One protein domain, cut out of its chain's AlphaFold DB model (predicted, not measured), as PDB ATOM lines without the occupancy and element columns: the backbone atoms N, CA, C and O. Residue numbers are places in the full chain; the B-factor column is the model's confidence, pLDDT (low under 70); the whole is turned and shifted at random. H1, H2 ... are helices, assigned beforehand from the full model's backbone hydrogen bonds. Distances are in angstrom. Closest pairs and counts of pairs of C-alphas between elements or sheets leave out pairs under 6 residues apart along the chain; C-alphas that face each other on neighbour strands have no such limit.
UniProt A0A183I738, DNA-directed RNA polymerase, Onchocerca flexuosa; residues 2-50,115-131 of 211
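AT A GLANCE: This is residues 2 to 50 and 115 to 131 of the 211 residues of the protein "DNA-directed RNA polymerase" of Onchocerca flexuosa (UniProt A0A183I738). Two helices, H2 and H1, lie side by side as a hairpin, with the short H3 over one side of the pair. Residues 119 to 131 loop away from the hairpin on that side, and residues 37 to 50 extend past the last residue of H2. The printed part has 66 residues with three named helices, H1, H2, H3 in chain order, and no named strand; it is all helix, with 30 residues in named elements, under half. It is only just compact, close to loose, with a radius of gyration of the C-alphas of 12.8 A and spans of 36 by 25 by 18 A.

IN THESE COORDINATES: H2, residues 22 to 36, is 20.9 A long, H1, residues 5 to 15, 15.1 A, and H3, residues 115 to 118, 5.4 A. C-alpha 5 is at (136.792, 287.007, 239.745) and C-alpha 118 at (143.271, 299.832, 245.588).

HOW THE PARTS SIT: H2 and H1 form a helical hairpin and touch, opposite ways at a shallow tilt of 13 degrees; their closest C-alphas, Ile 32 and Phe 11, are 7.3 A apart. H3 touches H1, closest at C-alphas Leu 117 and Leu 12, 6.5 A. H3 only just touches H2, at residues 29 to 32 alone, with 3 pairs of C-alphas within 8 A, the closest Leu 117 and Ile 32, 7.4 A. In H1 and H2 every O i to N i+4 pair is within hydrogen-bond range; H3 is too short for such a pair.

THE WHOLE: The farthest C-alphas, Asn 19 and Lys 48, are 36.4 A apart. Residues 51 to 114 are not printed, and the gap across this cut, C-alpha 50 to C-alpha 115, is 21.2 A. The link H1 to H2 is short. Residues 121 to 126 have pLDDT under 70.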
ATOM      1  N   LEU A   2     144.385 292.691 238.182       92.00
ATOM      2  CA  LEU A   2     145.043 291.395 237.894       92.00
ATOM      3  C   LEU A   2     144.757 290.337 238.976       92.00
ATOM      4  O   LEU A   2     145.667 289.812 239.598       92.00
ATOM      5  N   ILE A   3     143.489 290.050 239.247       93.06
ATOM      6  CA  ILE A   3     143.041 289.044 240.228       93.06
ATOM      7  C   ILE A   3     141.911 288.225 239.605       93.06
ATOM      8  O   ILE A   3     141.243 288.719 238.697       93.06
ATOM      9  N   SER A   4     141.684 286.994 240.072       91.94
ATOM     10  CA  SER A   4     140.543 286.202 239.589       91.94
ATOM     11  C   SER A   4     139.214 286.789 240.071       91.94
ATOM     12  O   SER A   4     139.168 287.476 241.095       91.94
ATOM     13  N   ASP A   5     138.117 286.492 239.374       90.94
ATOM     14  CA  ASP A   5     136.792 287.007 239.745       90.94
ATOM     15  C   ASP A   5     136.332 286.519 241.125       90.94
ATOM     16  O   ASP A   5     135.720 287.267 241.889       90.94
ATOM     17  N   GLU A   6     136.684 285.287 241.493       92.56
ATOM     18  CA  GLU A   6     136.420 284.736 242.824       92.56
ATOM     19  C   GLU A   6     137.170 285.516 243.916       92.56
ATOM     20  O   GLU A   6     136.572 285.975 244.895       92.56
ATOM     21  N   GLN A   7     138.471 285.760 243.711       93.75
ATOM     22  CA  GLN A   7     139.283 286.570 244.621       93.75
ATOM     23  C   GLN A   7     138.780 288.013 244.692       93.75
ATOM     24  O   GLN A   7     138.728 288.588 245.780       93.75
ATOM     25  N   LYS A   8     138.378 288.592 243.554       93.44
ATOM     26  CA  LYS A   8     137.806 289.940 243.469       93.44
ATOM     27  C   LYS A   8     136.584 290.061 244.375       93.44
ATOM     28  O   LYS A   8     136.556 290.957 245.218       93.44
ATOM     29  N   ARG A   9     135.619 289.140 244.271       94.00
ATOM     30  CA  ARG A   9     134.415 289.129 245.126       94.00
ATOM     31  C   ARG A   9     134.771 289.001 246.609       94.00
ATOM     32  O   ARG A   9     134.292 289.790 247.423       94.00
ATOM     33  N   ALA A  10     135.666 288.073 246.953       95.19
ATOM     34  CA  ALA A  10     136.092 287.852 248.335       95.19
ATOM     35  C   ALA A  10     136.811 289.069 248.948       95.19
ATOM     36  O   ALA A  10     136.618 289.385 250.127       95.19
ATOM     37  N   PHE A  11     137.647 289.764 248.172       95.44
ATOM     38  CA  PHE A  11     138.332 290.969 248.632       95.44
ATOM     39  C   PHE A  11     137.395 292.172 248.724       95.44
ATOM     40  O   PHE A  11     137.467 292.891 249.718       95.44
ATOM     41  N   LEU A  12     136.491 292.369 247.760       92.62
ATOM     42  CA  LEU A  12     135.510 293.461 247.798       92.62
ATOM     43  C   LEU A  12     134.639 293.391 249.055       92.62
ATOM     44  O   LEU A  12     134.472 294.403 249.735       92.62
ATOM     45  N   TYR A  13     134.169 292.194 249.415       92.75
ATOM     46  CA  TYR A  13     133.407 291.983 250.646       92.75
ATOM     47  C   TYR A  13     134.179 292.446 251.896       92.75
ATOM     48  O   TYR A  13     133.643 293.160 252.741       92.75
ATOM     49  N   GLN A  14     135.468 292.107 251.990       93.12
ATOM     50  CA  GLN A  14     136.315 292.500 253.124       93.12
ATOM     51  C   GLN A  14     136.643 294.000 253.134       93.12
ATOM     52  O   GLN A  14     136.676 294.616 254.199       93.12
ATOM     53  N   VAL A  15     136.905 294.591 251.966       91.19
ATOM     54  CA  VAL A  15     137.266 296.010 251.821       91.19
ATOM     55  C   VAL A  15     136.103 296.930 252.189       91.19
ATOM     56  O   VAL A  15     136.333 297.996 252.769       91.19
ATOM     57  N   ASN A  16     134.876 296.516 251.869       88.31
ATOM     58  CA  ASN A  16     133.662 297.287 252.125       88.31
ATOM     59  C   ASN A  16     133.203 297.236 253.589       88.31
ATOM     60  O   ASN A  16     132.288 297.968 253.951       88.31
ATOM     61  N   ASN A  17     133.847 296.435 254.444       89.31
ATOM     62  CA  ASN A  17     133.551 296.421 255.873       89.31
ATOM     63  C   ASN A  17     133.888 297.793 256.509       89.31
ATOM     64  O   ASN A  17     135.067 298.174 256.543       89.31
ATOM     65  N   PRO A  18     132.892 298.532 257.042       85.19
ATOM     66  CA  PRO A  18     133.117 299.849 257.639       85.19
ATOM     67  C   PRO A  18     133.958 299.777 258.922       85.19
ATOM     68  O   PRO A  18     134.713 300.702 259.207       85.19
ATOM     69  N   ASN A  19     133.918 298.650 259.637       87.62
ATOM     70  CA  ASN A  19     134.601 298.434 260.916       87.62
ATOM     71  C   ASN A  19     136.023 297.867 260.751       87.62
ATOM     72  O   ASN A  19     136.586 297.270 261.671       87.62
ATOM     73  N   LEU A  20     136.614 297.992 259.559       88.06
ATOM     74  CA  LEU A  20     137.954 297.485 259.281       88.06
ATOM     75  C   LEU A  20     139.028 298.442 259.820       88.06
ATOM     76  O   LEU A  20     139.293 299.490 259.214       88.06
ATOM     77  N   ASP A  21     139.673 298.030 260.917       89.38
ATOM     78  CA  ASP A  21     140.789 298.749 261.541       89.38
ATOM     79  C   ASP A  21     141.996 298.925 260.598       89.38
ATOM     80  O   ASP A  21     142.131 298.257 259.567       89.38
ATOM     81  N   TYR A  22     142.912 299.824 260.965       89.56
ATOM     82  CA  TYR A  22     144.092 300.142 260.161       89.56
ATOM     83  C   TYR A  22     145.038 298.947 259.921       89.56
ATOM     84  O   TYR A  22     145.528 298.769 258.801       89.56
ATOM     85  N   LEU A  23     145.317 298.127 260.937       92.25
ATOM     86  CA  LEU A  23     146.267 297.014 260.833       92.25
ATOM     87  C   LEU A  23     145.721 295.904 259.929       92.25
ATOM     88  O   LEU A  23     146.418 295.439 259.022       92.25
ATOM     89  N   ARG A  24     144.452 295.537 260.111       92.75
ATOM     90  CA  ARG A  24     143.712 294.598 259.263       92.75
ATOM     91  C   ARG A  24     143.591 295.131 257.844       92.75
ATOM     92  O   ARG A  24     143.812 294.377 256.900       92.75
ATOM     93  N   ARG A  25     143.332 296.431 257.674       91.38
ATOM     94  CA  ARG A  25     143.319 297.102 256.366       91.38
ATOM     95  C   ARG A  25     144.667 296.986 255.656       91.38
ATOM     96  O   ARG A  25     144.716 296.608 254.488       91.38
ATOM     97  N   LYS A  26     145.765 297.247 256.365       92.19
ATOM     98  CA  LYS A  26     147.133 297.115 255.845       92.19
ATOM     99  C   LYS A  26     147.464 295.668 255.464       92.19
ATOM    100  O   LYS A  26     148.070 295.434 254.417       92.19
ATOM    101  N   ALA A  27     147.048 294.698 256.279       94.88
ATOM    102  CA  ALA A  27     147.223 293.276 255.990       94.88
ATOM    103  C   ALA A  27     146.398 292.826 254.771       94.88
ATOM    104  O   ALA A  27     146.918 292.117 253.908       94.88
ATOM    105  N   LEU A  28     145.148 293.285 254.659       94.94
ATOM    106  CA  LEU A  28     144.274 293.033 253.514       94.94
ATOM    107  C   LEU A  28     144.875 293.599 252.224       94.94
ATOM    108  O   LEU A  28     145.013 292.863 251.250       94.94
ATOM    109  N   HIS A  29     145.339 294.851 252.244       93.69
ATOM    110  CA  HIS A  29     146.029 295.459 251.107       93.69
ATOM    111  C   HIS A  29     147.251 294.634 250.675       93.69
ATOM    112  O   HIS A  29     147.429 294.344 249.493       93.69
ATOM    113  N   LYS A  30     148.077 294.184 251.633       95.56
ATOM    114  CA  LYS A  30     149.245 293.333 251.347       95.56
ATOM    115  C   LYS A  30     148.840 292.020 250.667       95.56
ATOM    116  O   LYS A  30     149.528 291.591 249.743       95.56
ATOM    117  N   ARG A  31     147.735 291.398 251.097       96.19
ATOM    118  CA  ARG A  31     147.187 290.179 250.477       96.19
ATOM    119  C   ARG A  31     146.690 290.430 249.054       96.19
ATOM    120  O   ARG A  31     147.032 289.645 248.175       96.19
ATOM    121  N   ILE A  32     145.953 291.520 248.826       95.31
ATOM    122  CA  ILE A  32     145.475 291.916 247.491       95.31
ATOM    123  C   ILE A  32     146.669 292.116 246.553       95.31
ATOM    124  O   ILE A  32     146.734 291.489 245.504       95.31
ATOM    125  N   VAL A  33     147.672 292.902 246.963       94.44
ATOM    126  CA  VAL A  33     148.884 293.138 246.158       94.44
ATOM    127  C   VAL A  33     149.639 291.837 245.872       94.44
ATOM    128  O   VAL A  33     150.123 291.643 244.759       94.44
ATOM    129  N   ALA A  34     149.753 290.937 246.854       94.88
ATOM    130  CA  ALA A  34     150.420 289.652 246.666       94.88
ATOM    131  C   ALA A  34     149.669 288.737 245.686       94.88
ATOM    132  O   ALA A  34     150.318 288.048 244.904       94.88
ATOM    133  N   ALA A  35     148.334 288.742 245.704       94.75
ATOM    134  CA  ALA A  35     147.523 288.035 244.715       94.75
ATOM    135  C   ALA A  35     147.715 288.646 243.319       94.75
ATOM    136  O   ALA A  35     148.049 287.921 242.385       94.75
ATOM    137  N   SER A  36     147.638 289.978 243.210       93.88
ATOM    138  CA  SER A  36     147.787 290.684 241.936       93.88
ATOM    139  C   SER A  36     149.129 290.440 241.253       93.88
ATOM    140  O   SER A  36     149.199 290.317 240.038       93.88
ATOM    141  N   LYS A  37     150.214 290.341 242.029       92.50
ATOM    142  CA  LYS A  37     151.568 290.106 241.500       92.50
ATOM    143  C   LYS A  37     151.797 288.691 240.961       92.50
ATOM    144  O   LYS A  37     152.777 288.488 240.253       92.50
ATOM    145  N   LYS A  38     150.958 287.716 241.327       91.81
ATOM    146  CA  LYS A  38     151.083 286.330 240.845       91.81
ATOM    147  C   LYS A  38     150.514 286.152 239.441       91.81
ATOM    148  O   LYS A  38     150.925 285.236 238.738       91.81
ATOM    149  N   ILE A  39     149.572 287.005 239.048       91.56
ATOM    150  CA  ILE A  39     148.916 286.933 237.748       91.56
ATOM    151  C   ILE A  39     149.672 287.832 236.774       91.56
ATOM    152  O   ILE A  39     149.677 289.052 236.909       91.56
ATOM    153  N   THR A  40     150.311 287.217 235.782       90.75
ATOM    154  CA  THR A  40     151.106 287.919 234.766       90.75
ATOM    155  C   THR A  40     150.335 288.177 233.481       90.75
ATOM    156  O   THR A  40     150.782 288.971 232.667       90.75
ATOM    157  N   VAL A  41     149.180 287.547 233.269       91.06
ATOM    158  CA  VAL A  41     148.355 287.744 232.069       91.06
ATOM    159  C   VAL A  41     147.002 288.286 232.493       91.06
ATOM    160  O   VAL A  41     146.345 287.719 233.365       91.06
ATOM    161  N   CYS A  42     146.586 289.401 231.900       90.12
ATOM    162  CA  CYS A  42     145.287 289.991 232.193       90.12
ATOM    163  C   CYS A  42     144.157 289.104 231.655       90.12
ATOM    164  O   CYS A  42     144.117 288.816 230.463       90.12
ATOM    165  N   SER A  43     143.196 288.739 232.504       88.94
ATOM    166  CA  SER A  43     142.019 287.951 232.108       88.94
ATOM    167  C   SER A  43     141.049 288.701 231.192       88.94
ATOM    168  O   SER A  43     140.267 288.066 230.495       88.94
ATOM    169  N   ARG A  44     141.088 290.041 231.183       87.94
ATOM    170  CA  ARG A  44     140.174 290.868 230.377       87.94
ATOM    171  C   ARG A  44     140.700 291.166 228.977       87.94
ATOM    172  O   ARG A  44     139.937 291.117 228.026       87.94
ATOM    173  N   CYS A  45     141.985 291.503 228.852       88.19
ATOM    174  CA  CYS A  45     142.583 291.917 227.575       88.19
ATOM    175  C   CYS A  45     143.695 290.989 227.065       88.19
ATOM    176  O   CYS A  45     144.263 291.255 226.015       88.19
ATOM    177  N   GLY A  46     144.070 289.940 227.806       86.31
ATOM    178  CA  GLY A  46     145.135 289.005 227.412       86.31
ATOM    179  C   GLY A  46     146.561 289.567 227.489       86.31
ATOM    180  O   GLY A  46     147.524 288.843 227.248       86.31
ATOM    181  N   HIS A  47     146.725 290.840 227.852       87.50
ATOM    182  CA  HIS A  47     148.027 291.498 227.890       87.50
ATOM    183  C   HIS A  47     148.946 290.932 228.991       87.50
ATOM    184  O   HIS A  47     148.504 290.678 230.121       87.50
ATOM    185  N   LYS A  48     150.237 290.762 228.675       88.56
ATOM    186  CA  LYS A  48     151.265 290.271 229.606       88.56
ATOM    187  C   LYS A  48     151.828 291.423 230.435       88.56
ATOM    188  O   LYS A  48     152.464 292.321 229.916       88.56
ATOM    189  N   ASN A  49     151.643 291.363 231.743       90.06
ATOM    190  CA  ASN A  49     152.059 292.377 232.695       90.06
ATOM    191  C   ASN A  49     153.329 291.936 233.428       90.06
ATOM    192  O   ASN A  49     153.312 291.003 234.235       90.06
ATOM    193  N   GLY A  50     154.432 292.635 233.162       90.31
ATOM    194  CA  GLY A  50     155.676 292.467 233.904       90.31
ATOM    195  C   GLY A  50     155.692 293.166 235.264       90.31
ATOM    196  O   GLY A  50     154.747 293.830 235.688       90.31
ATOM    197  N   ILE A 115     138.093 300.329 242.227       89.31
ATOM    198  CA  ILE A 115     138.714 301.386 243.052       89.31
ATOM    199  C   ILE A 115     138.832 301.003 244.539       89.31
ATOM    200  O   ILE A 115     139.912 301.203 245.108       89.31
ATOM    201  N   PRO A 116     137.807 300.427 245.206       88.75
ATOM    202  CA  PRO A 116     137.923 300.035 246.610       88.75
ATOM    203  C   PRO A 116     139.099 299.084 246.874       88.75
ATOM    204  O   PRO A 116     139.760 299.200 247.906       88.75
ATOM    205  N   LEU A 117     139.417 298.189 245.929       91.19
ATOM    206  CA  LEU A 117     140.502 297.207 246.055       91.19
ATOM    207  C   LEU A 117     141.893 297.843 246.079       91.19
ATOM    208  O   LEU A 117     142.822 297.252 246.627       91.19
ATOM    209  N   LEU A 118     142.038 299.044 245.515       89.38
ATOM    210  CA  LEU A 118     143.271 299.832 245.588       89.38
ATOM    211  C   LEU A 118     143.456 300.483 246.962       89.38
ATOM    212  O   LEU A 118     144.547 300.935 247.297       89.38
ATOM    213  N   MET A 119     142.389 300.534 247.765       85.12
ATOM    214  CA  MET A 119     142.379 301.042 249.137       85.12
ATOM    215  C   MET A 119     142.900 302.485 249.266       85.12
ATOM    216  O   MET A 119     143.400 302.883 250.320       85.12
ATOM    217  N   VAL A 120     142.723 303.289 248.211       74.62
ATOM    218  CA  VAL A 120     143.048 304.721 248.167       74.62
ATOM    219  C   VAL A 120     141.932 305.508 248.869       74.62
ATOM    220  O   VAL A 120     141.001 306.019 248.249       74.62
ATOM    221  N   ARG A 121     141.980 305.560 250.204       66.31
ATOM    222  CA  ARG A 121     141.047 306.343 251.035       66.31
ATOM    223  C   ARG A 121     141.810 307.400 251.822       66.31
ATOM    224  O   ARG A 121     142.818 307.090 252.452       66.31
ATOM    225  N   SER A 122     141.288 308.624 251.834       53.12
ATOM    226  CA  SER A 122     141.712 309.679 252.756       53.12
ATOM    227  C   SER A 122     140.522 310.052 253.622       53.12
ATOM    228  O   SER A 122     139.511 310.501 253.095       53.12
ATOM    229  N   ALA A 123     140.662 309.858 254.928       52.94
ATOM    230  CA  ALA A 123     139.831 310.412 255.997       52.94
ATOM    231  C   ALA A 123     138.307 310.187 255.991       52.94
ATOM    232  O   ALA A 123     137.757 310.442 257.042       52.94
ATOM    233  N   ASN A 124     137.645 309.723 254.914       53.94
ATOM    234  CA  ASN A 124     136.326 309.051 254.879       53.94
ATOM    235  C   ASN A 124     135.766 308.860 253.454       53.94
ATOM    236  O   ASN A 124     134.850 308.060 253.281       53.94
ATOM    237  N   THR A 125     136.345 309.483 252.422       57.56
ATOM    238  CA  THR A 125     135.886 309.348 251.028       57.56
ATOM    239  C   THR A 125     136.851 308.503 250.180       57.56
ATOM    240  O   THR A 125     138.076 308.594 250.349       57.56
ATOM    241  N   PRO A 126     136.341 307.650 249.269       59.97
ATOM    242  CA  PRO A 126     137.178 307.055 248.235       59.97
ATOM    243  C   PRO A 126     137.680 308.176 247.320       59.97
ATOM    244  O   PRO A 126     136.880 308.952 246.800       59.97
ATOM    245  N   LYS A 127     139.001 308.289 247.156       74.38
ATOM    246  CA  LYS A 127     139.581 309.174 246.140       74.38
ATOM    247  C   LYS A 127     139.747 308.391 244.853       74.38
ATOM    248  O   LYS A 127     140.057 307.196 244.890       74.38
ATOM    249  N   HIS A 128     139.547 309.057 243.724       84.38
ATOM    250  CA  HIS A 128     139.848 308.433 242.453       84.38
ATOM    251  C   HIS A 128     141.377 308.259 242.356       84.38
ATOM    252  O   HIS A 128     142.111 309.152 242.783       84.38
ATOM    253  N   PRO A 129     141.907 307.142 241.823       86.56
ATOM    254  CA  PRO A 129     143.355 306.942 241.720       86.56
ATOM    255  C   PRO A 129     144.076 308.072 240.970       86.56
ATOM    256  O   PRO A 129     145.211 308.400 241.300       86.56
ATOM    257  N   SER A 130     143.393 308.718 240.017       85.31
ATOM    258  CA  SER A 130     143.906 309.895 239.298       85.31
ATOM    259  C   SER A 130     144.262 311.063 240.216       85.31
ATOM    260  O   SER A 130     145.184 311.808 239.900       85.31
ATOM    261  N   ASP A 131     143.584 311.202 241.358       83.19
ATOM    262  CA  ASP A 131     143.766 312.316 242.298       83.19
ATOM    263  C   ASP A 131     145.087 312.209 243.076       83.19
ATOM    264  O   ASP A 131     145.482 313.133 243.785       83.19
TER     265      ASP A 131